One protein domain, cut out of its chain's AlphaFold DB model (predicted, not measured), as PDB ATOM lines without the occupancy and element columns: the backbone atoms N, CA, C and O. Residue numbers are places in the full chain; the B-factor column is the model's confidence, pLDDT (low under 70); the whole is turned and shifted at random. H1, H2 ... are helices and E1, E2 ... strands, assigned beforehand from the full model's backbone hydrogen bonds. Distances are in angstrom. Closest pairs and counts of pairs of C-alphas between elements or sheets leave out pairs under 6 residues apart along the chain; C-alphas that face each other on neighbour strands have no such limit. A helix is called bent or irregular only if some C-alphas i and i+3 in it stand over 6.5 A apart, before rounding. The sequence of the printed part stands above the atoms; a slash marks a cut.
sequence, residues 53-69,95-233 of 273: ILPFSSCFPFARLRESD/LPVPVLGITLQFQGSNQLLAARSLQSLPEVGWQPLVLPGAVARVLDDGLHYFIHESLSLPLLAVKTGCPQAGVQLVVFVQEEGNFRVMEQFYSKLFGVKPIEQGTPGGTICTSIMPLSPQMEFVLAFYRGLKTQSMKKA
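This is residues 53 to 69 and 95 to 233 of the 273 residues of the protein "Hypothetical protein" of Sepia pharaonis (UniProt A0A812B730). One strongly twisted sheet of eight strands makes the core, and its two ends are turned so far that the strands' lines swing by 133 degrees from edge to edge; H1 covers one end of it, over E3 and E4, and H3 covers the other, over E8 and E7. H1 and H3 are on one face of the sheet, in two layers, far from each other, while the small H2 only grazes the sheet near the ends of E7 and E8 that hold Ile 204 and Tyr 222. The printed part has 156 residues, with three named helices and eight named strands in the order E1 H1 E2 H2 E3 E4 E5 H3 E6 E7 E8. The sheet is mixed, in the order E2 E3 E4 E1 E5 E8 E7 E6, and the class is mixed, helices and strands. The whole is compact, with a radius of gyration of the C-alphas of 15.2 A, and rounded, spanning 38 by 38 by 33 A.

In the sheet, E1 is residues 100 to 107, 23.0 A long, and begins with C-alpha 100 at (-19.136, 88.497, 225.389). E5 is residues 166 to 172, 18.8 A. E4 is residues 155 to 162, 19.2 A, E3 is residues 143 to 148, 16.9 A, and E2 is residues 126 to 128. E8 is residues 215 to 222, 21.4 A, and ends with C-alpha 222 at (-26.747, 78.047, 228.626). E7, the longest strand by residues, is 204 to 212, 23.8 A, and E6 is residues 195 to 198. H1 is residues 108 to 124, 25.2 A, and H3 is residues 176 to 190, 21.6 A, with C-alpha 176 at (-32.417, 79.098, 222.279). Both are irregular: C-alphas 109 and 112 are 8.0 A apart, and C-alphas 177 and 180 are 7.0 A apart. H2 is residues 133 to 136.

E1 and E5 are antiparallel neighbours at 151 degrees, with N 103 and O 168 2.8 A apart. E4 is parallel to E1 at 23 degrees, with N 104 and O 157 at 2.8 A. E3 and E4 form a hairpin, with N 146 and O 156 at 2.7 A. E3 is staggered, pairing with E4 over residues 143 to 146 and with the edge strand E2 over 146 to 148, where N 127 and O 147 are 2.8 A apart. E5 and E8 are parallel at 32 degrees, with N 218 and O 169 at 2.8 A. E6, E7 and E8 form a meander, each strand the antiparallel neighbour of the one before; N 209 and O 217 are 2.7 A apart, and N 195 and O 208 2.8 A. E1, H1, E2 and E5, H3, E6 are split strand-helix-strand units, two strands of one sheet joined through a helix, with E3 and E4 between E1 and E2 in the sheet and E8 and E7 between E5 and E6, and each has a right-handed crossover. H1 is on the sheet at a height of 8.5 A, along the strands, at 17 degrees to E4 on the local plane; its closest C-alphas to E4 are Gly 108 and Gly 161, 5.1 A. H3 is on it at a height of 9.4 A, at 3 degrees to E8 on the local plane, with Glu 176 and Phe 221 closest at 6.5 A between C-alphas. H2 only grazes the sheet, the C-alphas of Val 135 and Tyr 222 being 6.4 A apart. H1 and H3 are apart. Of the O i to N i+4 pairs, 8 of 13 in H1 and 9 of 11 in H3 are within hydrogen-bond range, and H2 is too short for one.

The C-alphas farthest apart, of Asp 69 and Thr 199, are 41.0 A apart. Residues 70 to 94 are not printed, and C-alphas 69 and 95 are 25.6 A apart across the cut. Residues 53 to 69 hold no named element. No link between named elements is long; H2 to E3 and E3 to E4 are short but not tight. The mean pLDDT of the printed part is 76.5, and 39 residues are under 70, among them 53 to 69, 150 to 153 and 230 to 233.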
ATOM      1  N   ILE A  53      -1.398  87.828 230.562       44.25
ATOM      2  CA  ILE A  53      -1.310  87.671 229.104       44.25
ATOM      3  C   ILE A  53       0.148  87.473 228.630       44.25
ATOM      4  O   ILE A  53       0.385  86.717 227.694       44.25
ATOM      5  N   LEU A  54       1.145  88.089 229.275       37.22
ATOM      6  CA  LEU A  54       2.583  88.054 228.926       37.22
ATOM      7  C   LEU A  54       3.204  86.645 228.902       37.22
ATOM      8  O   LEU A  54       3.953  86.348 227.975       37.22
ATOM      9  N   PRO A  55       2.920  85.741 229.857       36.44
ATOM     10  CA  PRO A  55       3.423  84.367 229.807       36.44
ATOM     11  C   PRO A  55       2.892  83.588 228.598       36.44
ATOM     12  O   PRO A  55       3.498  82.606 228.182       36.44
ATOM     13  N   PHE A  56       1.771  84.044 228.036       37.66
ATOM     14  CA  PHE A  56       1.149  83.515 226.831       37.66
ATOM     15  C   PHE A  56       1.553  84.326 225.591       37.66
ATOM     16  O   PHE A  56       1.524  83.804 224.486       37.66
ATOM     17  N   SER A  57       2.046  85.559 225.719       35.69
ATOM     18  CA  SER A  57       2.362  86.420 224.570       35.69
ATOM     19  C   SER A  57       3.506  85.909 223.684       35.69
ATOM     20  O   SER A  57       3.663  86.399 222.572       35.69
ATOM     21  N   SER A  58       4.301  84.929 224.134       29.33
ATOM     22  CA  SER A  58       5.280  84.224 223.289       29.33
ATOM     23  C   SER A  58       4.654  83.148 222.387       29.33
ATOM     24  O   SER A  58       5.294  82.703 221.438       29.33
ATOM     25  N   CYS A  59       3.401  82.758 222.645       33.81
ATOM     26  CA  CYS A  59       2.603  81.855 221.811       33.81
ATOM     27  C   CYS A  59       1.327  82.504 221.255       33.81
ATOM     28  O   CYS A  59       0.729  81.942 220.353       33.81
ATOM     29  N   PHE A  60       0.932  83.687 221.725       34.19
ATOM     30  CA  PHE A  60      -0.249  84.410 221.256       34.19
ATOM     31  C   PHE A  60       0.147  85.771 220.698       34.19
ATOM     32  O   PHE A  60       0.255  86.748 221.449       34.19
ATOM     33  N   PRO A  61       0.340  85.877 219.376       32.59
ATOM     34  CA  PRO A  61       0.362  87.167 218.739       32.59
ATOM     35  C   PRO A  61      -1.092  87.668 218.718       32.59
ATOM     36  O   PRO A  61      -1.895  87.241 217.894       32.59
ATOM     37  N   PHE A  62      -1.378  88.597 219.637       40.69
ATOM     38  CA  PHE A  62      -2.471  89.584 219.603       40.69
ATOM     39  C   PHE A  62      -3.819  89.200 220.262       40.69
ATOM     40  O   PHE A  62      -4.770  88.783 219.610       40.69
ATOM     41  N   ALA A  63      -3.950  89.502 221.561       31.97
ATOM     42  CA  ALA A  63      -5.238  89.725 222.231       31.97
ATOM     43  C   ALA A  63      -5.176  91.002 223.093       31.97
ATOM     44  O   ALA A  63      -4.291  91.123 223.942       31.97
ATOM     45  N   ARG A  64      -6.091  91.957 222.866       33.47
ATOM     46  CA  ARG A  64      -6.263  93.219 223.614       33.47
ATOM     47  C   ARG A  64      -7.767  93.667 223.537       33.47
ATOM     48  O   ARG A  64      -8.303  93.726 222.460       33.47
ATOM     49  N   LEU A  65      -8.440  93.942 224.667       31.97
ATOM     50  CA  LEU A  65      -9.829  94.404 225.011       31.97
ATOM     51  C   LEU A  65     -10.231  95.951 225.038       31.97
ATOM     52  O   LEU A  65      -9.978  96.608 226.040       31.97
ATOM     53  N   ARG A  66     -10.937  96.584 224.075       32.56
ATOM     54  CA  ARG A  66     -11.266  98.063 224.088       32.56
ATOM     55  C   ARG A  66     -12.632  98.432 224.676       32.56
ATOM     56  O   ARG A  66     -13.630  97.819 224.310       32.56
ATOM     57  N   GLU A  67     -12.678  99.496 225.486       32.16
ATOM     58  CA  GLU A  67     -13.893 100.263 225.817       32.16
ATOM     59  C   GLU A  67     -13.923 101.540 224.958       32.16
ATOM     60  O   GLU A  67     -12.898 102.188 224.759       32.16
ATOM     61  N   SER A  68     -15.074 101.909 224.390       31.78
ATOM     62  CA  SER A  68     -15.165 103.116 223.556       31.78
ATOM     63  C   SER A  68     -15.152 104.398 224.396       31.78
ATOM     64  O   SER A  68     -16.021 104.566 225.259       31.78
ATOM     65  N   ASP A  69     -14.255 105.332 224.066       32.81
ATOM     66  CA  ASP A  69     -14.373 106.735 224.471       32.81
ATOM     67  C   ASP A  69     -15.620 107.353 223.818       32.81
ATOM     68  O   ASP A  69     -15.836 107.243 222.606       32.81
ATOM     69  N   LEU A  95     -26.929  87.565 238.904       66.56
ATOM     70  CA  LEU A  95     -26.371  88.680 238.148       66.56
ATOM     71  C   LEU A  95     -26.325  88.307 236.658       66.56
ATOM     72  O   LEU A  95     -25.896  87.195 236.328       66.56
ATOM     73  N   PRO A  96     -26.791  89.188 235.759       79.62
ATOM     74  CA  PRO A  96     -26.716  88.924 234.334       79.62
ATOM     75  C   PRO A  96     -25.246  88.902 233.892       79.62
ATOM     76  O   PRO A  96     -24.419  89.678 234.366       79.62
ATOM     77  N   VAL A  97     -24.918  87.973 233.001       86.31
ATOM     78  CA  VAL A  97     -23.549  87.726 232.534       86.31
ATOM     79  C   VAL A  97     -23.277  88.535 231.271       86.31
ATOM     80  O   VAL A  97     -24.134  88.549 230.392       86.31
ATOM     81  N   PRO A  98     -22.110  89.179 231.106       85.25
ATOM     82  CA  PRO A  98     -21.775  89.849 229.853       85.25
ATOM     83  C   PRO A  98     -21.967  88.928 228.640       85.25
ATOM     84  O   PRO A  98     -21.553  87.770 228.659       85.25
ATOM     85  N   VAL A  99     -22.591  89.441 227.577       88.94
ATOM     86  CA  VAL A  99     -22.863  88.667 226.350       88.94
ATOM     87  C   VAL A  99     -21.582  88.187 225.654       88.94
ATOM     88  O   VAL A  99     -21.599  87.182 224.949       88.94
ATOM     89  N   LEU A 100     -20.458  88.871 225.885       84.94
ATOM     90  CA  LEU A 100     -19.136  88.497 225.389       84.94
ATOM     91  C   LEU A 100     -18.289  87.899 226.510       84.94
ATOM     92  O   LEU A 100     -18.292  88.396 227.636       84.94
ATOM     93  N   GLY A 101     -17.495  86.890 226.168       84.88
ATOM     94  CA  GLY A 101     -16.509  86.294 227.052       84.88
ATOM     95  C   GLY A 101     -15.195  85.953 226.357       84.88
ATOM     96  O   GLY A 101     -15.121  85.829 225.135       84.88
ATOM     97  N   ILE A 102     -14.146  85.795 227.155       83.50
ATOM     98  CA  ILE A 102     -12.810  85.377 226.741       83.50
ATOM     99  C   ILE A 102     -12.395  84.224 227.645       83.50
ATOM    100  O   ILE A 102     -12.290  84.394 228.855       83.50
ATOM    101  N   THR A 103     -12.108  83.065 227.066       87.50
ATOM    102  CA  THR A 103     -11.578  81.906 227.785       87.50
ATOM    103  C   THR A 103     -10.111  81.716 227.447       87.50
ATOM    104  O   THR A 103      -9.755  81.476 226.295       87.50
ATOM    105  N   LEU A 104      -9.255  81.758 228.460       80.38
ATOM    106  CA  LEU A 104      -7.857  81.367 228.366       80.38
ATOM    107  C   LEU A 104      -7.761  79.848 228.536       80.38
ATOM    108  O   LEU A 104      -8.149  79.314 229.574       80.38
ATOM    109  N   GLN A 105      -7.261  79.145 227.524       80.50
ATOM    110  CA  GLN A 105      -7.116  77.691 227.536       80.50
ATOM    111  C   GLN A 105      -5.678  77.302 227.869       80.50
ATOM    112  O   GLN A 105      -4.728  77.706 227.196       80.50
ATOM    113  N   PHE A 106      -5.524  76.452 228.877       77.75
ATOM    114  CA  PHE A 106      -4.241  75.974 229.360       77.75
ATOM    115  C   PHE A 106      -4.119  74.479 229.092       77.75
ATOM    116  O   PHE A 106      -4.923  73.668 229.564       77.75
ATOM    117  N   GLN A 107      -3.066  74.116 228.364       82.25
ATOM    118  CA  GLN A 107      -2.670  72.725 228.204       82.25
ATOM    119  C   GLN A 107      -2.210  72.127 229.542       82.25
ATOM    120  O   GLN A 107      -1.760  72.854 230.427       82.25
ATOM    121  N   GLY A 108      -2.264  70.799 229.683       74.50
ATOM    122  CA  GLY A 108      -1.796  70.088 230.882       74.50
ATOM    123  C   GLY A 108      -0.375  70.459 231.342       74.50
ATOM    124  O   GLY A 108      -0.129  70.576 232.538       74.50
ATOM    125  N   SER A 109       0.545  70.748 230.417       71.31
ATOM    126  CA  SER A 109       1.904  71.223 230.732       71.31
ATOM    127  C   SER A 109       1.952  72.624 231.366       71.31
ATOM    128  O   SER A 109       2.950  72.974 231.990       71.31
ATOM    129  N   ASN A 110       0.874  73.406 231.257       69.25
ATOM    130  CA  ASN A 110       0.770  74.793 231.717       69.25
ATOM    131  C   ASN A 110      -0.125  74.949 232.961       69.25
ATOM    132  O   ASN A 110      -0.526  76.065 233.296       69.25
ATOM    133  N   GLN A 111      -0.438  73.863 233.679       73.12
ATOM    134  CA  GLN A 111      -1.323  73.911 234.854       73.12
ATOM    135  C   GLN A 111      -0.824  74.842 235.966       73.12
ATOM    136  O   GLN A 111      -1.628  75.510 236.610       73.12
ATOM    137  N   LEU A 112       0.495  74.949 236.164       69.06
ATOM    138  CA  LEU A 112       1.058  75.878 237.148       69.06
ATOM    139  C   LEU A 112       0.736  77.339 236.804       69.06
ATOM    140  O   LEU A 112       0.490  78.146 237.696       69.06
ATOM    141  N   LEU A 113       0.728  77.681 235.513       64.12
ATOM    142  CA  LEU A 113       0.354  79.017 235.059       64.12
ATOM    143  C   LEU A 113      -1.143  79.253 235.255       64.12
ATOM    144  O   LEU A 113      -1.515  80.310 235.750       64.12
ATOM    145  N   ALA A 114      -1.982  78.256 234.959       72.00
ATOM    146  CA  ALA A 114      -3.419  78.349 235.205       72.00
ATOM    147  C   ALA A 114      -3.724  78.597 236.687       72.00
ATOM    148  O   ALA A 114      -4.484  79.501 237.018       72.00
ATOM    149  N   ALA A 115      -3.073  77.848 237.581       74.00
ATOM    150  CA  ALA A 115      -3.223  78.014 239.024       74.00
ATOM    151  C   ALA A 115      -2.826  79.424 239.485       74.00
ATOM    152  O   ALA A 115      -3.529  80.024 240.293       74.00
ATOM    153  N   ARG A 116      -1.738  79.981 238.935       69.88
ATOM    154  CA  ARG A 116      -1.325  81.364 239.218       69.88
ATOM    155  C   ARG A 116      -2.358  82.378 238.737       69.88
ATOM    156  O   ARG A 116      -2.693  83.276 239.498       69.88
ATOM    157  N   SER A 117      -2.896  82.216 237.526       65.94
ATOM    158  CA  SER A 117      -3.949  83.095 237.004       65.94
ATOM    159  C   SER A 117      -5.207  83.057 237.874       65.94
ATOM    160  O   SER A 117      -5.745  84.106 238.213       65.94
ATOM    161  N   LEU A 118      -5.644  81.864 238.290       75.75
ATOM    162  CA  LEU A 118      -6.802  81.699 239.175       75.75
ATOM    163  C   LEU A 118      -6.603  82.393 240.533       75.75
ATOM    164  O   LEU A 118      -7.562  82.925 241.084       75.75
ATOM    165  N   GLN A 119      -5.376  82.400 241.062       73.44
ATOM    166  CA  GLN A 119      -5.043  83.067 242.324       73.44
ATOM    167  C   GLN A 119      -4.949  84.590 242.184       73.44
ATOM    168  O   GLN A 119      -5.393  85.303 243.077       73.44
ATOM    169  N   SER A 120      -4.400  85.093 241.076       65.56
ATOM    170  CA  SER A 120      -4.160  86.528 240.898       65.56
ATOM    171  C   SER A 120      -5.403  87.316 240.488       65.56
ATOM    172  O   SER A 120      -5.497  88.496 240.795       65.56
ATOM    173  N   LEU A 121      -6.348  86.702 239.765       68.06
ATOM    174  CA  LEU A 121      -7.527  87.399 239.231       68.06
ATOM    175  C   LEU A 121      -8.371  88.104 240.319       68.06
ATOM    176  O   LEU A 121      -8.674  89.288 240.144       68.06
ATOM    177  N   PRO A 122      -8.681  87.468 241.466       75.44
ATOM    178  CA  PRO A 122      -9.377  88.137 242.567       75.44
ATOM    179  C   PRO A 122      -8.654  89.363 243.132       75.44
ATOM    180  O   PRO A 122      -9.305  90.326 243.525       75.44
ATOM    181  N   GLU A 123      -7.318  89.369 243.141       68.88
ATOM    182  CA  GLU A 123      -6.518  90.485 243.673       68.88
ATOM    183  C   GLU A 123      -6.645  91.764 242.832       68.88
ATOM    184  O   GLU A 123      -6.321  92.858 243.294       68.88
ATOM    185  N   VAL A 124      -7.129  91.631 241.596       61.25
ATOM    186  CA  VAL A 124      -7.289  92.722 240.629       61.25
ATOM    187  C   VAL A 124      -8.756  92.951 240.247       61.25
ATOM    188  O   VAL A 124      -9.040  93.441 239.158       61.25
ATOM    189  N   GLY A 125      -9.689  92.606 241.142       66.00
ATOM    190  CA  GLY A 125     -11.111  92.953 241.021       66.00
ATOM    191  C   GLY A 125     -11.957  91.982 240.193       66.00
ATOM    192  O   GLY A 125     -13.133  92.258 239.945       66.00
ATOM    193  N   TRP A 126     -11.405  90.841 239.767       76.12
ATOM    194  CA  TRP A 126     -12.167  89.790 239.087       76.12
ATOM    195  C   TRP A 126     -12.717  88.779 240.088       76.12
ATOM    196  O   TRP A 126     -11.982  87.980 240.664       76.12
ATOM    197  N   GLN A 127     -14.032  88.765 240.256       84.06
ATOM    198  CA  GLN A 127     -14.712  87.889 241.198       84.06
ATOM    199  C   GLN A 127     -15.139  86.581 240.520       84.06
ATOM    200  O   GLN A 127     -15.661  86.622 239.400       84.06
ATOM    201  N   PRO A 128     -14.961  85.418 241.176       88.00
ATOM    202  CA  PRO A 128     -15.481  84.153 240.676       88.00
ATOM    203  C   PRO A 128     -16.993  84.228 240.450       88.00
ATOM    204  O   PRO A 128     -17.757  84.600 241.341       88.00
ATOM    205  N   LEU A 129     -17.428  83.848 239.254       87.81
ATOM    206  CA  LEU A 129     -18.834  83.813 238.881       87.81
ATOM    207  C   LEU A 129     -19.384  82.395 239.044       87.81
ATOM    208  O   LEU A 129     -18.892  81.444 238.437       87.81
ATOM    209  N   VAL A 130     -20.468  82.267 239.809       82.38
ATOM    210  CA  VAL A 130     -21.214  81.010 239.931       82.38
ATOM    211  C   VAL A 130     -22.329  80.983 238.888       82.38
ATOM    212  O   VAL A 130     -23.264  81.781 238.937       82.38
ATOM    213  N   LEU A 131     -22.236  80.046 237.944       84.19
ATOM    214  CA  LEU A 131     -23.265  79.828 236.926       84.19
ATOM    215  C   LEU A 131     -24.535  79.176 237.508       84.19
ATOM    216  O   LEU A 131     -24.483  78.558 238.577       84.19
ATOM    217  N   PRO A 132     -25.684  79.251 236.803       81.69
ATOM    218  CA  PRO A 132     -26.917  78.607 237.243       81.69
ATOM    219  C   PRO A 132     -26.705  77.123 237.546       81.69
ATOM    220  O   PRO A 132     -26.051  76.422 236.780       81.69
ATOM    221  N   GLY A 133     -27.293  76.613 238.633       77.06
ATOM    222  CA  GLY A 133     -26.971  75.273 239.143       77.06
ATOM    223  C   GLY A 133     -27.149  74.131 238.134       77.06
ATOM    224  O   GLY A 133     -26.393  73.167 238.171       77.06
ATOM    225  N   ALA A 134     -28.106  74.237 237.205       78.00
ATOM    226  CA  ALA A 134     -28.254  73.262 236.124       78.00
ATOM    227  C   ALA A 134     -27.049  73.276 235.170       78.00
ATOM    228  O   ALA A 134     -26.568  72.213 234.798       78.00
ATOM    229  N   VAL A 135     -26.552  74.467 234.822       82.19
ATOM    230  CA  VAL A 135     -25.388  74.695 233.955       82.19
ATOM    231  C   VAL A 135     -24.107  74.290 234.678       82.19
ATOM    232  O   VAL A 135     -23.330  73.516 234.136       82.19
ATOM    233  N   ALA A 136     -23.921  74.727 235.927       81.19
ATOM    234  CA  ALA A 136     -22.729  74.433 236.723       81.19
ATOM    235  C   ALA A 136     -22.479  72.925 236.910       81.19
ATOM    236  O   ALA A 136     -21.334  72.505 236.965       81.19
ATOM    237  N   ARG A 137     -23.534  72.099 236.971       80.50
ATOM    238  CA  ARG A 137     -23.424  70.632 237.116       80.50
ATOM    239  C   ARG A 137     -22.966  69.896 235.860       80.50
ATOM    240  O   ARG A 137     -22.569  68.741 235.961       80.50
ATOM    241  N   VAL A 138     -23.135  70.506 234.692       79.94
ATOM    242  CA  VAL A 138     -22.772  69.908 233.397       79.94
ATOM    243  C   VAL A 138     -21.612  70.644 232.731       79.94
ATOM    244  O   VAL A 138     -21.184  70.254 231.647       79.94
ATOM    245  N   LEU A 139     -21.138  71.726 233.351       81.00
ATOM    246  CA  LEU A 139     -19.962  72.454 232.914       81.00
ATOM    247  C   LEU A 139     -18.712  71.607 233.179       81.00
ATOM    248  O   LEU A 139     -18.664  70.820 234.117       81.00
ATOM    249  N   ASP A 140     -17.708  71.789 232.334       76.75
ATOM    250  CA  ASP A 140     -16.384  71.195 232.491       76.75
ATOM    251  C   ASP A 140     -15.746  71.635 233.825       76.75
ATOM    252  O   ASP A 140     -15.609  72.837 234.066       76.75
ATOM    253  N   ASP A 141     -15.337  70.676 234.665       75.81
ATOM    254  CA  ASP A 141     -14.705  70.922 235.974       75.81
ATOM    255  C   ASP A 141     -13.434  71.786 235.871       75.81
ATOM    256  O   ASP A 141     -13.026  72.420 236.844       75.81
ATOM    257  N   GLY A 142     -12.799  71.828 234.695       84.81
ATOM    258  CA  GLY A 142     -11.616  72.642 234.445       84.81
ATOM    259  C   GLY A 142     -11.899  74.098 234.067       84.81
ATOM    260  O   GLY A 142     -10.930  74.825 233.834       84.81
ATOM    261  N   LEU A 143     -13.163  74.521 233.940       89.94
ATOM    262  CA  LEU A 143     -13.569  75.842 233.452       89.94
ATOM    263  C   LEU A 143     -14.090  76.741 234.581       89.94
ATOM    264  O   LEU A 143     -15.132  76.488 235.181       89.94
ATOM    265  N   HIS A 144     -13.394  77.850 234.808       89.25
ATOM    266  CA  HIS A 144     -13.713  78.817 235.856       89.25
ATOM    267  C   HIS A 144     -14.023  80.181 235.250       89.25
ATOM    268  O   HIS A 144     -13.197  80.716 234.511       89.25
ATOM    269  N   TYR A 145     -15.185  80.744 235.579       90.19
ATOM    270  CA  TYR A 145     -15.631  82.051 235.099       90.19
ATOM    271  C   TYR A 145     -15.408  83.150 236.133       90.19
ATOM    272  O   TYR A 145     -15.535  82.925 237.336       90.19
ATOM    273  N   PHE A 146     -15.138  84.352 235.639       83.81
ATOM    274  CA  PHE A 146     -14.855  85.542 236.421       83.81
ATOM    275  C   PHE A 146     -15.532  86.763 235.807       83.81
ATOM    276  O   PHE A 146     -15.485  86.968 234.593       83.81
ATOM    277  N   ILE A 147     -16.107  87.602 236.661       82.94
ATOM    278  CA  ILE A 147     -16.687  88.896 236.295       82.94
ATOM    279  C   ILE A 147     -15.956  90.010 237.041       82.94
ATOM    280  O   ILE A 147     -15.553  89.827 238.188       82.94
ATOM    281  N   HIS A 148     -15.763  91.159 236.402       77.94
ATOM    282  CA  HIS A 148     -15.148  92.298 237.072       77.94
ATOM    283  C   HIS A 148     -16.155  92.971 238.016       77.94
ATOM    284  O   HIS A 148     -17.295  93.222 237.633       77.94
ATOM    285  N   GLU A 149     -15.740  93.285 239.242       72.06
ATOM    286  CA  GLU A 149     -16.632  93.793 240.295       72.06
ATOM    287  C   GLU A 149     -17.212  95.186 240.010       72.06
ATOM    288  O   GLU A 149     -18.314  95.506 240.446       72.06
ATOM    289  N   SER A 150     -16.463  96.019 239.284       64.56
ATOM    290  CA  SER A 150     -16.761  97.448 239.109       64.56
ATOM    291  C   SER A 150     -16.761  97.937 237.660       64.56
ATOM    292  O   SER A 150     -17.095  99.093 237.410       64.56
ATOM    293  N   LEU A 151     -16.396  97.085 236.696       64.25
ATOM    294  CA  LEU A 151     -16.244  97.469 235.290       64.25
ATOM    295  C   LEU A 151     -17.132  96.586 234.417       64.25
ATOM    296  O   LEU A 151     -17.274  95.391 234.664       64.25
ATOM    297  N   SER A 152     -17.706  97.169 233.365       67.12
ATOM    298  CA  SER A 152     -18.577  96.467 232.412       67.12
ATOM    299  C   SER A 152     -17.760  95.749 231.330       67.12
ATOM    300  O   SER A 152     -17.914  96.013 230.137       67.12
ATOM    301  N   LEU A 153     -16.872  94.849 231.758       69.44
ATOM    302  CA  LEU A 153     -15.968  94.102 230.881       69.44
ATOM    303  C   LEU A 153     -16.586  92.771 230.415       69.44
ATOM    304  O   LEU A 153     -17.464  92.233 231.092       69.44
ATOM    305  N   PRO A 154     -16.120  92.208 229.280       77.12
ATOM    306  CA  PRO A 154     -16.410  90.830 228.903       77.12
ATOM    307  C   PRO A 154     -16.089  89.854 230.029       77.12
ATOM    308  O   PRO A 154     -15.150  90.055 230.803       77.12
ATOM    309  N   LEU A 155     -16.843  88.762 230.076       83.94
ATOM    310  CA  LEU A 155     -16.596  87.680 231.012       83.94
ATOM    311  C   LEU A 155     -15.204  87.089 230.765       83.94
ATOM    312  O   LEU A 155     -14.859  86.779 229.627       83.94
ATOM    313  N   LEU A 156     -14.411  86.885 231.810       81.81
ATOM    314  CA  LEU A 156     -13.137  86.186 231.686       81.81
ATOM    315  C   LEU A 156     -13.301  84.753 232.175       81.81
ATOM    316  O   LEU A 156     -14.007  84.493 233.146       81.81
ATOM    317  N   ALA A 157     -12.642  83.811 231.519       88.25
ATOM    318  CA  ALA A 157     -12.627  82.430 231.946       88.25
ATOM    319  C   ALA A 157     -11.234  81.819 231.836       88.25
ATOM    320  O   ALA A 157     -10.441  82.171 230.963       88.25
ATOM    321  N   VAL A 158     -10.955  80.868 232.716       83.44
ATOM    322  CA  VAL A 158      -9.744  80.049 232.696       83.44
ATOM    323  C   VAL A 158     -10.178  78.603 232.535       83.44
ATOM    324  O   VAL A 158     -10.909  78.083 233.374       83.44
ATOM    325  N   LYS A 159      -9.731  77.963 231.453       88.75
ATOM    326  CA  LYS A 159      -9.964  76.548 231.179       88.75
ATOM    327  C   LYS A 159      -8.670  75.759 231.295       88.75
ATOM    328  O   LYS A 159      -7.695  76.050 230.605       88.75
ATOM    329  N   THR A 160      -8.671  74.736 232.134       86.81
ATOM    330  CA  THR A 160      -7.543  73.822 232.332       86.81
ATOM    331  C   THR A 160      -7.797  72.468 231.676       86.81
ATOM    332  O   THR A 160      -8.915  72.158 231.274       86.81
ATOM    333  N   GLY A 161      -6.743  71.663 231.520       83.12
ATOM    334  CA  GLY A 161      -6.865  70.315 230.952       83.12
ATOM    335  C   GLY A 161      -7.117  70.290 229.443       83.12
ATOM    336  O   GLY A 161      -7.462  69.244 228.899       83.12
ATOM    337  N   CYS A 162      -6.923  71.415 228.748       83.12
ATOM    338  CA  CYS A 162      -7.083  71.464 227.302       83.12
ATOM    339  C   CYS A 162      -5.997  70.627 226.597       83.12
ATOM    340  O   CYS A 162      -4.868  70.525 227.089       83.12
ATOM    341  N   PRO A 163      -6.286  70.058 225.414       78.12
ATOM    342  CA  PRO A 163      -5.274  69.361 224.617       78.12
ATOM    343  C   PRO A 163      -4.184  70.314 224.100       78.12
ATOM    344  O   PRO A 163      -3.055  69.889 223.867       78.12
ATOM    345  N   GLN A 164      -4.510  71.601 223.968       76.31
ATOM    346  CA  GLN A 164      -3.623  72.664 223.507       76.31
ATOM    347  C   GLN A 164      -3.884  73.963 224.275       76.31
ATOM    348  O   GLN A 164      -4.976  74.168 224.809       76.31
ATOM    349  N   ALA A 165      -2.874  74.832 224.335       74.44
ATOM    350  CA  ALA A 165      -3.056  76.191 224.824       74.44
ATOM    351  C   ALA A 165      -3.761  77.033 223.753       74.44
ATOM    352  O   ALA A 165      -3.460  76.895 222.566       74.44
ATOM    353  N   GLY A 166      -4.677  77.905 224.168       74.31
ATOM    354  CA  GLY A 166      -5.508  78.668 223.238       74.31
ATOM    355  C   GLY A 166      -6.227  79.858 223.868       74.31
ATOM    356  O   GLY A 166      -6.176  80.073 225.080       74.31
ATOM    357  N   VAL A 167      -6.937  80.605 223.029       75.75
ATOM    358  CA  VAL A 167      -7.931  81.600 223.440       75.75
ATOM    359  C   VAL A 167      -9.255  81.266 222.762       75.75
ATOM    360  O   VAL A 167      -9.306  81.088 221.547       75.75
ATOM    361  N   GLN A 168     -10.336  81.221 223.535       85.56
ATOM    362  CA  GLN A 168     -11.688  81.171 222.984       85.56
ATOM    363  C   GLN A 168     -12.360  82.522 223.177       85.56
ATOM    364  O   GLN A 168     -12.427  83.028 224.295       85.56
ATOM    365  N   LEU A 169     -12.892  83.092 222.102       84.94
ATOM    366  CA  LEU A 169     -13.875  84.164 222.205       84.94
ATOM    367  C   LEU A 169     -15.251  83.524 222.305       84.94
ATOM    368  O   LEU A 169     -15.579  82.655 221.503       84.94
ATOM    369  N   VAL A 170     -16.043  83.938 223.282       91.00
ATOM    370  CA  VAL A 170     -17.360  83.366 223.548       91.00
ATOM    371  C   VAL A 170     -18.421  84.436 223.340       91.00
ATOM    372  O   VAL A 170     -18.289  85.545 223.850       91.00
ATOM    373  N   VAL A 171     -19.481  84.098 222.615       92.44
ATOM    374  CA  VAL A 171     -20.730  84.865 222.596       92.44
ATOM    375  C   VAL A 171     -21.808  84.008 223.247       92.44
ATOM    376  O   VAL A 171     -22.106  82.902 222.781       92.44
ATOM    377  N   PHE A 172     -22.372  84.508 224.343       93.25
ATOM    378  CA  PHE A 172     -23.484  83.866 225.029       93.25
ATOM    379  C   PHE A 172     -24.788  84.218 224.324       93.25
ATOM    380  O   PHE A 172     -25.200  85.373 224.309       93.25
ATOM    381  N   VAL A 173     -25.436  83.211 223.752       93.81
ATOM    382  CA  VAL A 173     -26.734  83.362 223.100       93.81
ATOM    383  C   VAL A 173     -27.808  83.416 224.182       93.81
ATOM    384  O   VAL A 173     -27.875  82.519 225.027       93.81
ATOM    385  N   GLN A 174     -28.633  84.460 224.163       91.56
ATOM    386  CA  GLN A 174     -29.706  84.658 225.137       91.56
ATOM    387  C   GLN A 174     -30.891  83.723 224.865       91.56
ATOM    388  O   GLN A 174     -31.416  83.105 225.792       91.56
ATOM    389  N   GLU A 175     -31.306  83.598 223.603       90.56
ATOM    390  CA  GLU A 175     -32.504  82.845 223.222       90.56
ATOM    391  C   GLU A 175     -32.155  81.555 222.464       90.56
ATOM    392  O   GLU A 175     -31.497  81.582 221.423       90.56
ATOM    393  N   GLU A 176     -32.672  80.405 222.920       90.25
ATOM    394  CA  GLU A 176     -32.417  79.098 222.279       90.25
ATOM    395  C   GLU A 176     -32.813  79.112 220.791       90.25
ATOM    396  O   GLU A 176     -32.104  78.575 219.938       90.25
ATOM    397  N   GLY A 177     -33.919  79.790 220.463       90.62
ATOM    398  CA  GLY A 177     -34.417  79.931 219.092       90.62
ATOM    399  C   GLY A 177     -33.469  80.691 218.157       90.62
ATOM    400  O   GLY A 177     -33.474  80.441 216.951       90.62
ATOM    401  N   ASN A 178     -32.612  81.562 218.699       93.31
ATOM    402  CA  ASN A 178     -31.638  82.325 217.921       93.31
ATOM    403  C   ASN A 178     -30.336  81.563 217.688       93.31
ATOM    404  O   ASN A 178     -29.595  81.916 216.771       93.31
ATOM    405  N   PHE A 179     -30.057  80.500 218.450       93.44
ATOM    406  CA  PHE A 179     -28.763  79.812 218.420       93.44
ATOM    407  C   PHE A 179     -28.353  79.366 217.011       93.44
ATOM    408  O   PHE A 179     -27.241  79.631 216.560       93.44
ATOM    409  N   ARG A 180     -29.279  78.758 216.260       92.88
ATOM    410  CA  ARG A 180     -29.024  78.312 214.879       92.88
ATOM    411  C   ARG A 180     -28.843  79.460 213.896       92.88
ATOM    412  O   ARG A 180     -28.054  79.352 212.960       92.88
ATOM    413  N   VAL A 181     -29.558  80.562 214.098       94.69
ATOM    414  CA  VAL A 181     -29.443  81.750 213.245       94.69
ATOM    415  C   VAL A 181     -28.100  82.443 213.495       94.69
ATOM    416  O   VAL A 181     -27.408  82.798 212.542       94.69
ATOM    417  N   MET A 182     -27.694  82.546 214.762       94.62
ATOM    418  CA  MET A 182     -26.387  83.040 215.203       94.62
ATOM    419  C   MET A 182     -25.244  82.182 214.650       94.62
ATOM    420  O   MET A 182     -24.290  82.706 214.081       94.62
ATOM    421  N   GLU A 183     -25.363  80.856 214.735       94.69
ATOM    422  CA  GLU A 183     -24.386  79.911 214.188       94.69
ATOM    423  C   GLU A 183     -24.178  80.107 212.686       94.69
ATOM    424  O   GLU A 183     -23.044  80.236 212.221       94.69
ATOM    425  N   GLN A 184     -25.264  80.196 211.918       93.19
ATOM    426  CA  GLN A 184     -25.184  80.451 210.482       93.19
ATOM    427  C   GLN A 184     -24.595  81.826 210.166       93.19
ATOM    428  O   GLN A 184     -23.872  81.968 209.177       93.19
ATOM    429  N   PHE A 185     -24.917  82.836 210.973       92.81
ATOM    430  CA  PHE A 185     -24.392  84.184 210.822       92.81
ATOM    431  C   PHE A 185     -22.866  84.203 210.996       92.81
ATOM    432  O   PHE A 185     -22.151  84.596 210.073       92.81
ATOM    433  N   TYR A 186     -22.355  83.705 212.125       91.12
ATOM    434  CA  TYR A 186     -20.920  83.720 212.413       91.12
ATOM    435  C   TYR A 186     -20.134  82.745 211.527       91.12
ATOM    436  O   TYR A 186     -19.048  83.084 211.061       91.12
ATOM    437  N   SER A 187     -20.702  81.584 211.185       89.31
ATOM    438  CA  SER A 187     -20.085  80.649 210.234       89.31
ATOM    439  C   SER A 187     -19.866  81.298 208.864       89.31
ATOM    440  O   SER A 187     -18.796  81.149 208.273       89.31
ATOM    441  N   LYS A 188     -20.844  82.075 208.375       87.31
ATOM    442  CA  LYS A 188     -20.702  82.849 207.132       87.31
ATOM    443  C   LYS A 188     -19.699  83.986 207.279       87.31
ATOM    444  O   LYS A 188     -18.905  84.186 206.367       87.31
ATOM    445  N   LEU A 189     -19.733  84.705 208.403       85.75
ATOM    446  CA  LEU A 189     -18.835  85.828 208.670       85.75
ATOM    447  C   LEU A 189     -17.363  85.396 208.655       85.75
ATOM    448  O   LEU A 189     -16.535  86.049 208.025       85.75
ATOM    449  N   PHE A 190     -17.046  84.283 209.317       84.69
ATOM    450  CA  PHE A 190     -15.684  83.753 209.401       84.69
ATOM    451  C   PHE A 190     -15.310  82.838 208.227       84.69
ATOM    452  O   PHE A 190     -14.133  82.556 208.015       84.69
ATOM    453  N   GLY A 191     -16.291  82.354 207.461       82.44
ATOM    454  CA  GLY A 191     -16.066  81.396 206.380       82.44
ATOM    455  C   GLY A 191     -15.614  80.015 206.871       82.44
ATOM    456  O   GLY A 191     -14.923  79.307 206.140       82.44
ATOM    457  N   VAL A 192     -15.988  79.629 208.098       83.81
ATOM    458  CA  VAL A 192     -15.609  78.349 208.719       83.81
ATOM    459  C   VAL A 192     -16.836  77.521 209.072       83.81
ATOM    460  O   VAL A 192     -17.892  78.054 209.421       83.81
ATOM    461  N   LYS A 193     -16.704  76.194 208.986       89.25
ATOM    462  CA  LYS A 193     -17.771  75.269 209.374       89.25
ATOM    463  C   LYS A 193     -17.741  75.050 210.895       89.25
ATOM    464  O   LYS A 193     -16.676  74.702 211.406       89.25
ATOM    465  N   PRO A 194     -18.871  75.212 211.603       92.56
ATOM    466  CA  PRO A 194     -18.930  74.980 213.037       92.56
ATOM    467  C   PRO A 194     -18.814  73.493 213.398       92.56
ATOM    468  O   PRO A 194     -19.228  72.611 212.640       92.56
ATOM    469  N   ILE A 195     -18.282  73.242 214.590       92.12
ATOM    470  CA  ILE A 195     -18.264  71.958 215.285       92.12
ATOM    471  C   ILE A 195     -19.257  72.071 216.442       92.12
ATOM    472  O   ILE A 195     -19.013  72.776 217.421       92.12
ATOM    473  N   GLU A 196     -20.389  71.392 216.313       85.44
ATOM    474  CA  GLU A 196     -21.435  71.399 217.332       85.44
ATOM    475  C   GLU A 196     -21.071  70.493 218.507       85.44
ATOM    476  O   GLU A 196     -20.574  69.377 218.328       85.44
ATOM    477  N   GLN A 197     -21.364  70.959 219.717       81.25
ATOM    478  CA  GLN A 197     -21.272  70.182 220.943       81.25
ATOM    479  C   GLN A 197     -22.547  70.366 221.778       81.25
ATOM    480  O   GLN A 197     -23.105  71.456 221.905       81.25
ATOM    481  N   GLY A 198     -23.016  69.263 222.360       72.56
ATOM    482  CA  GLY A 198     -24.291  69.201 223.072       72.56
ATOM    483  C   GLY A 198     -25.429  68.653 222.211       72.56
ATOM    484  O   GLY A 198     -25.253  68.280 221.053       72.56
ATOM    485  N   THR A 199     -26.610  68.551 222.816       68.94
ATOM    486  CA  THR A 199     -27.827  68.067 222.153       68.94
ATOM    487  C   THR A 199     -28.863  69.189 222.091       68.94
ATOM    488  O   THR A 199     -28.979  69.952 223.054       68.94
ATOM    489  N   PRO A 200     -29.628  69.316 220.990       64.06
ATOM    490  CA  PRO A 200     -30.774  70.220 220.936       64.06
ATOM    491  C   PRO A 200     -31.718  69.961 222.115       64.06
ATOM    492  O   PRO A 200     -32.038  68.809 222.408       64.06
ATOM    493  N   GLY A 201     -32.142  71.016 222.813       68.00
ATOM    494  CA  GLY A 201     -32.942  70.886 224.029       68.00
ATOM    495  C   GLY A 201     -32.150  70.539 225.300       68.00
ATOM    496  O   GLY A 201     -32.766  70.388 226.357       68.00
ATOM    497  N   GLY A 202     -30.820  70.433 225.234       80.25
ATOM    498  CA  GLY A 202     -29.939  70.227 226.384       80.25
ATOM    499  C   GLY A 202     -29.775  71.466 227.274       80.25
ATOM    500  O   GLY A 202     -30.226  72.563 226.954       80.25
ATOM    501  N   THR A 203     -29.118  71.293 228.425       85.56
ATOM    502  CA  THR A 203     -28.805  72.400 229.354       85.56
ATOM    503  C   THR A 203     -27.746  73.350 228.790       85.56
ATOM    504  O   THR A 203     -27.784  74.549 229.064       85.56
ATOM    505  N   ILE A 204     -26.811  72.805 228.011       88.88
ATOM    506  CA  ILE A 204     -25.760  73.537 227.309       88.88
ATOM    507  C   ILE A 204     -25.797  73.122 225.838       88.88
ATOM    508  O   ILE A 204     -25.808  71.929 225.528       88.88
ATOM    509  N   CYS A 205     -25.780  74.110 224.950       90.62
ATOM    510  CA  CYS A 205     -25.530  73.927 223.528       90.62
ATOM    511  C   CYS A 205     -24.391  74.859 223.116       90.62
ATOM    512  O   CYS A 205     -24.434  76.056 223.409       90.62
ATOM    513  N   THR A 206     -23.353  74.315 222.485       92.81
ATOM    514  CA  THR A 206     -22.208  75.095 222.019       92.81
ATOM    515  C   THR A 206     -21.891  74.804 220.559       92.81
ATOM    516  O   THR A 206     -22.088  73.699 220.056       92.81
ATOM    517  N   SER A 207     -21.409  75.824 219.859       94.69
ATOM    518  CA  SER A 207     -20.974  75.727 218.470       94.69
ATOM    519  C   SER A 207     -19.604  76.368 218.354       94.69
ATOM    520  O   SER A 207     -19.442  77.551 218.660       94.69
ATOM    521  N   ILE A 208     -18.609  75.565 217.987       93.06
ATOM    522  CA  ILE A 208     -17.200  75.954 217.976       93.06
ATOM    523  C   ILE A 208     -16.766  76.209 216.538       93.06
ATOM    524  O   ILE A 208     -16.839  75.335 215.679       93.06
ATOM    525  N   MET A 209     -16.276  77.410 216.282       89.94
ATOM    526  CA  MET A 209     -15.739  77.860 215.006       89.94
ATOM    527  C   MET A 209     -14.217  77.968 215.142       89.94
ATOM    528  O   MET A 209     -13.728  78.907 215.777       89.94
ATOM    529  N   PRO A 210     -13.447  77.012 214.592       85.38
ATOM    530  CA  PRO A 210     -11.993  77.035 214.694       85.38
ATOM    531  C   PRO A 210     -11.432  78.122 213.771       85.38
ATOM    532  O   PRO A 210     -11.470  77.985 212.547       85.38
ATOM    533  N   LEU A 211     -10.929  79.211 214.352       79.31
ATOM    534  CA  LEU A 211     -10.366  80.337 213.601       79.31
ATOM    535  C   LEU A 211      -8.879  80.115 213.293       79.31
ATOM    536  O   LEU A 211      -8.393  80.492 212.228       79.31
ATOM    537  N   SER A 212      -8.152  79.486 214.219       77.38
ATOM    538  CA  SER A 212      -6.752  79.085 214.063       77.38
ATOM    539  C   SER A 212      -6.429  77.899 214.990       77.38
ATOM    540  O   SER A 212      -7.259  77.542 215.826       77.38
ATOM    541  N   PRO A 213      -5.228  77.291 214.909       74.75
ATOM    542  CA  PRO A 213      -4.836  76.216 215.824       74.75
ATOM    543  C   PRO A 213      -4.906  76.585 217.311       74.75
ATOM    544  O   PRO A 213      -5.029  75.698 218.138       74.75
ATOM    545  N   GLN A 214      -4.825  77.868 217.662       75.88
ATOM    546  CA  GLN A 214      -4.828  78.338 219.051       75.88
ATOM    547  C   GLN A 214      -5.989  79.295 219.338       75.88
ATOM    548  O   GLN A 214      -6.017  79.926 220.393       75.88
ATOM    549  N   MET A 215      -6.933  79.440 218.404       76.62
ATOM    550  CA  MET A 215      -8.036  80.374 218.554       76.62
ATOM    551  C   MET A 215      -9.354  79.803 218.059       76.62
ATOM    552  O   MET A 215      -9.485  79.379 216.909       76.62
ATOM    553  N   GLU A 216     -10.353  79.880 218.924       84.31
ATOM    554  CA  GLU A 216     -11.708  79.427 218.644       84.31
ATOM    555  C   GLU A 216     -12.695  80.560 218.910       84.31
ATOM    556  O   GLU A 216     -12.528  81.363 219.829       84.31
ATOM    557  N   PHE A 217     -13.749  80.613 218.110       87.88
ATOM    558  CA  PHE A 217     -14.938  81.385 218.426       87.88
ATOM    559  C   PHE A 217     -16.046  80.418 218.828       87.88
ATOM    560  O   PHE A 217     -16.293  79.434 218.136       87.88
ATOM    561  N   VAL A 218     -16.698  80.665 219.956       93.00
ATOM    562  CA  VAL A 218     -17.683  79.761 220.543       93.00
ATOM    563  C   VAL A 218     -18.993  80.504 220.727       93.00
ATOM    564  O   VAL A 218     -19.064  81.497 221.444       93.00
ATOM    565  N   LEU A 219     -20.055  79.980 220.127       94.88
ATOM    566  CA  LEU A 219     -21.414  80.324 220.527       94.88
ATOM    567  C   LEU A 219     -21.825  79.400 221.658       94.88
ATOM    568  O   LEU A 219     -21.681  78.185 221.532       94.88
ATOM    569  N   ALA A 220     -22.337  79.964 222.745       93.75
ATOM    570  CA  ALA A 220     -22.760  79.207 223.911       93.75
ATOM    571  C   ALA A 220     -24.178  79.601 224.316       93.75
ATOM    572  O   ALA A 220     -24.429  80.739 224.690       93.75
ATOM    573  N   PHE A 221     -25.105  78.651 224.277       93.12
ATOM    574  CA  PHE A 221     -26.420  78.791 224.885       93.12
ATOM    575  C   PHE A 221     -26.465  77.972 226.171       93.12
ATOM    576  O   PHE A 221     -26.356  76.742 226.137       93.12
ATOM    577  N   TYR A 222     -26.625  78.655 227.303       91.56
ATOM    578  CA  TYR A 222     -26.747  78.047 228.626       91.56
ATOM    579  C   TYR A 222     -28.162  78.279 229.144       91.56
ATOM    580  O   TYR A 222     -28.560  79.410 229.423       91.56
ATOM    581  N   ARG A 223     -28.944  77.206 229.286       87.31
ATOM    582  CA  ARG A 223     -30.354  77.326 229.656       87.31
ATOM    583  C   ARG A 223     -30.511  77.985 231.029       87.31
ATOM    584  O   ARG A 223     -29.984  77.501 232.030       87.31
ATOM    585  N   GLY A 224     -31.298  79.057 231.068       85.50
ATOM    586  CA  GLY A 224     -31.574  79.822 232.285       85.50
ATOM    587  C   GLY A 224     -30.491  80.837 232.654       85.50
ATOM    588  O   GLY A 224     -30.671  81.555 233.634       85.50
ATOM    589  N   LEU A 225     -29.404  80.933 231.882       88.19
ATOM    590  CA  LEU A 225     -28.462  82.039 231.997       88.19
ATOM    591  C   LEU A 225     -29.119  83.309 231.447       88.19
ATOM    592  O   LEU A 225     -29.707  83.291 230.368       88.19
ATOM    593  N   LYS A 226     -29.016  84.412 232.186       89.62
ATOM    594  CA  LYS A 226     -29.374  85.738 231.678       89.62
ATOM    595  C   LYS A 226     -28.110  86.440 231.225       89.62
ATOM    596  O   LYS A 226     -27.157  86.514 232.002       89.62
ATOM    597  N   THR A 227     -28.113  86.968 230.010       89.00
ATOM    598  CA  THR A 227     -27.014  87.768 229.485       89.00
ATOM    599  C   THR A 227     -27.308  89.263 229.608       89.00
ATOM    600  O   THR A 227     -28.454  89.702 229.725       89.00
ATOM    601  N   GLN A 228     -26.248  90.061 229.613       85.81
ATOM    602  CA  GLN A 228     -26.272  91.513 229.584       85.81
ATOM    603  C   GLN A 228     -25.621  91.980 228.287       85.81
ATOM    604  O   GLN A 228     -24.444  91.706 228.029       85.81
ATOM    605  N   SER A 229     -26.378  92.730 227.486       78.81
ATOM    606  CA  SER A 229     -25.831  93.388 226.302       78.81
ATOM    607  C   SER A 229     -24.777  94.420 226.706       78.81
ATOM    608  O   SER A 229     -24.991  95.258 227.587       78.81
ATOM    609  N   MET A 230     -23.635  94.374 226.029       68.69
ATOM    610  CA  MET A 230     -22.520  95.277 226.266       68.69
ATOM    611  C   MET A 230     -22.563  96.452 225.288       68.69
ATOM    612  O   MET A 230     -21.955  96.410 224.223       68.69
ATOM    613  N   LYS A 231     -23.249  97.540 225.659       61.75
ATOM    614  CA  LYS A 231     -23.424  98.720 224.782       61.75
ATOM    615  C   LYS A 231     -22.109  99.351 224.299       61.75
ATOM    616  O   LYS A 231     -22.089  99.961 223.234       61.75
ATOM    617  N   LYS A 232     -21.037  99.226 225.087       56.00
ATOM    618  CA  LYS A 232     -19.712  99.810 224.813       56.00
ATOM    619  C   LYS A 232     -18.703  98.823 224.220       56.00
ATOM    620  O   LYS A 232     -17.568  99.213 223.970       56.00
ATOM    621  N   ALA A 233     -19.097  97.569 223.990       61.75
ATOM    622  CA  ALA A 233     -18.222  96.567 223.398       61.75
ATOM    623  C   ALA A 233     -18.691  96.192 221.996       61.75
ATOM    624  O   ALA A 233     -19.885  96.140 221.701       61.75
TER     625      ALA A 233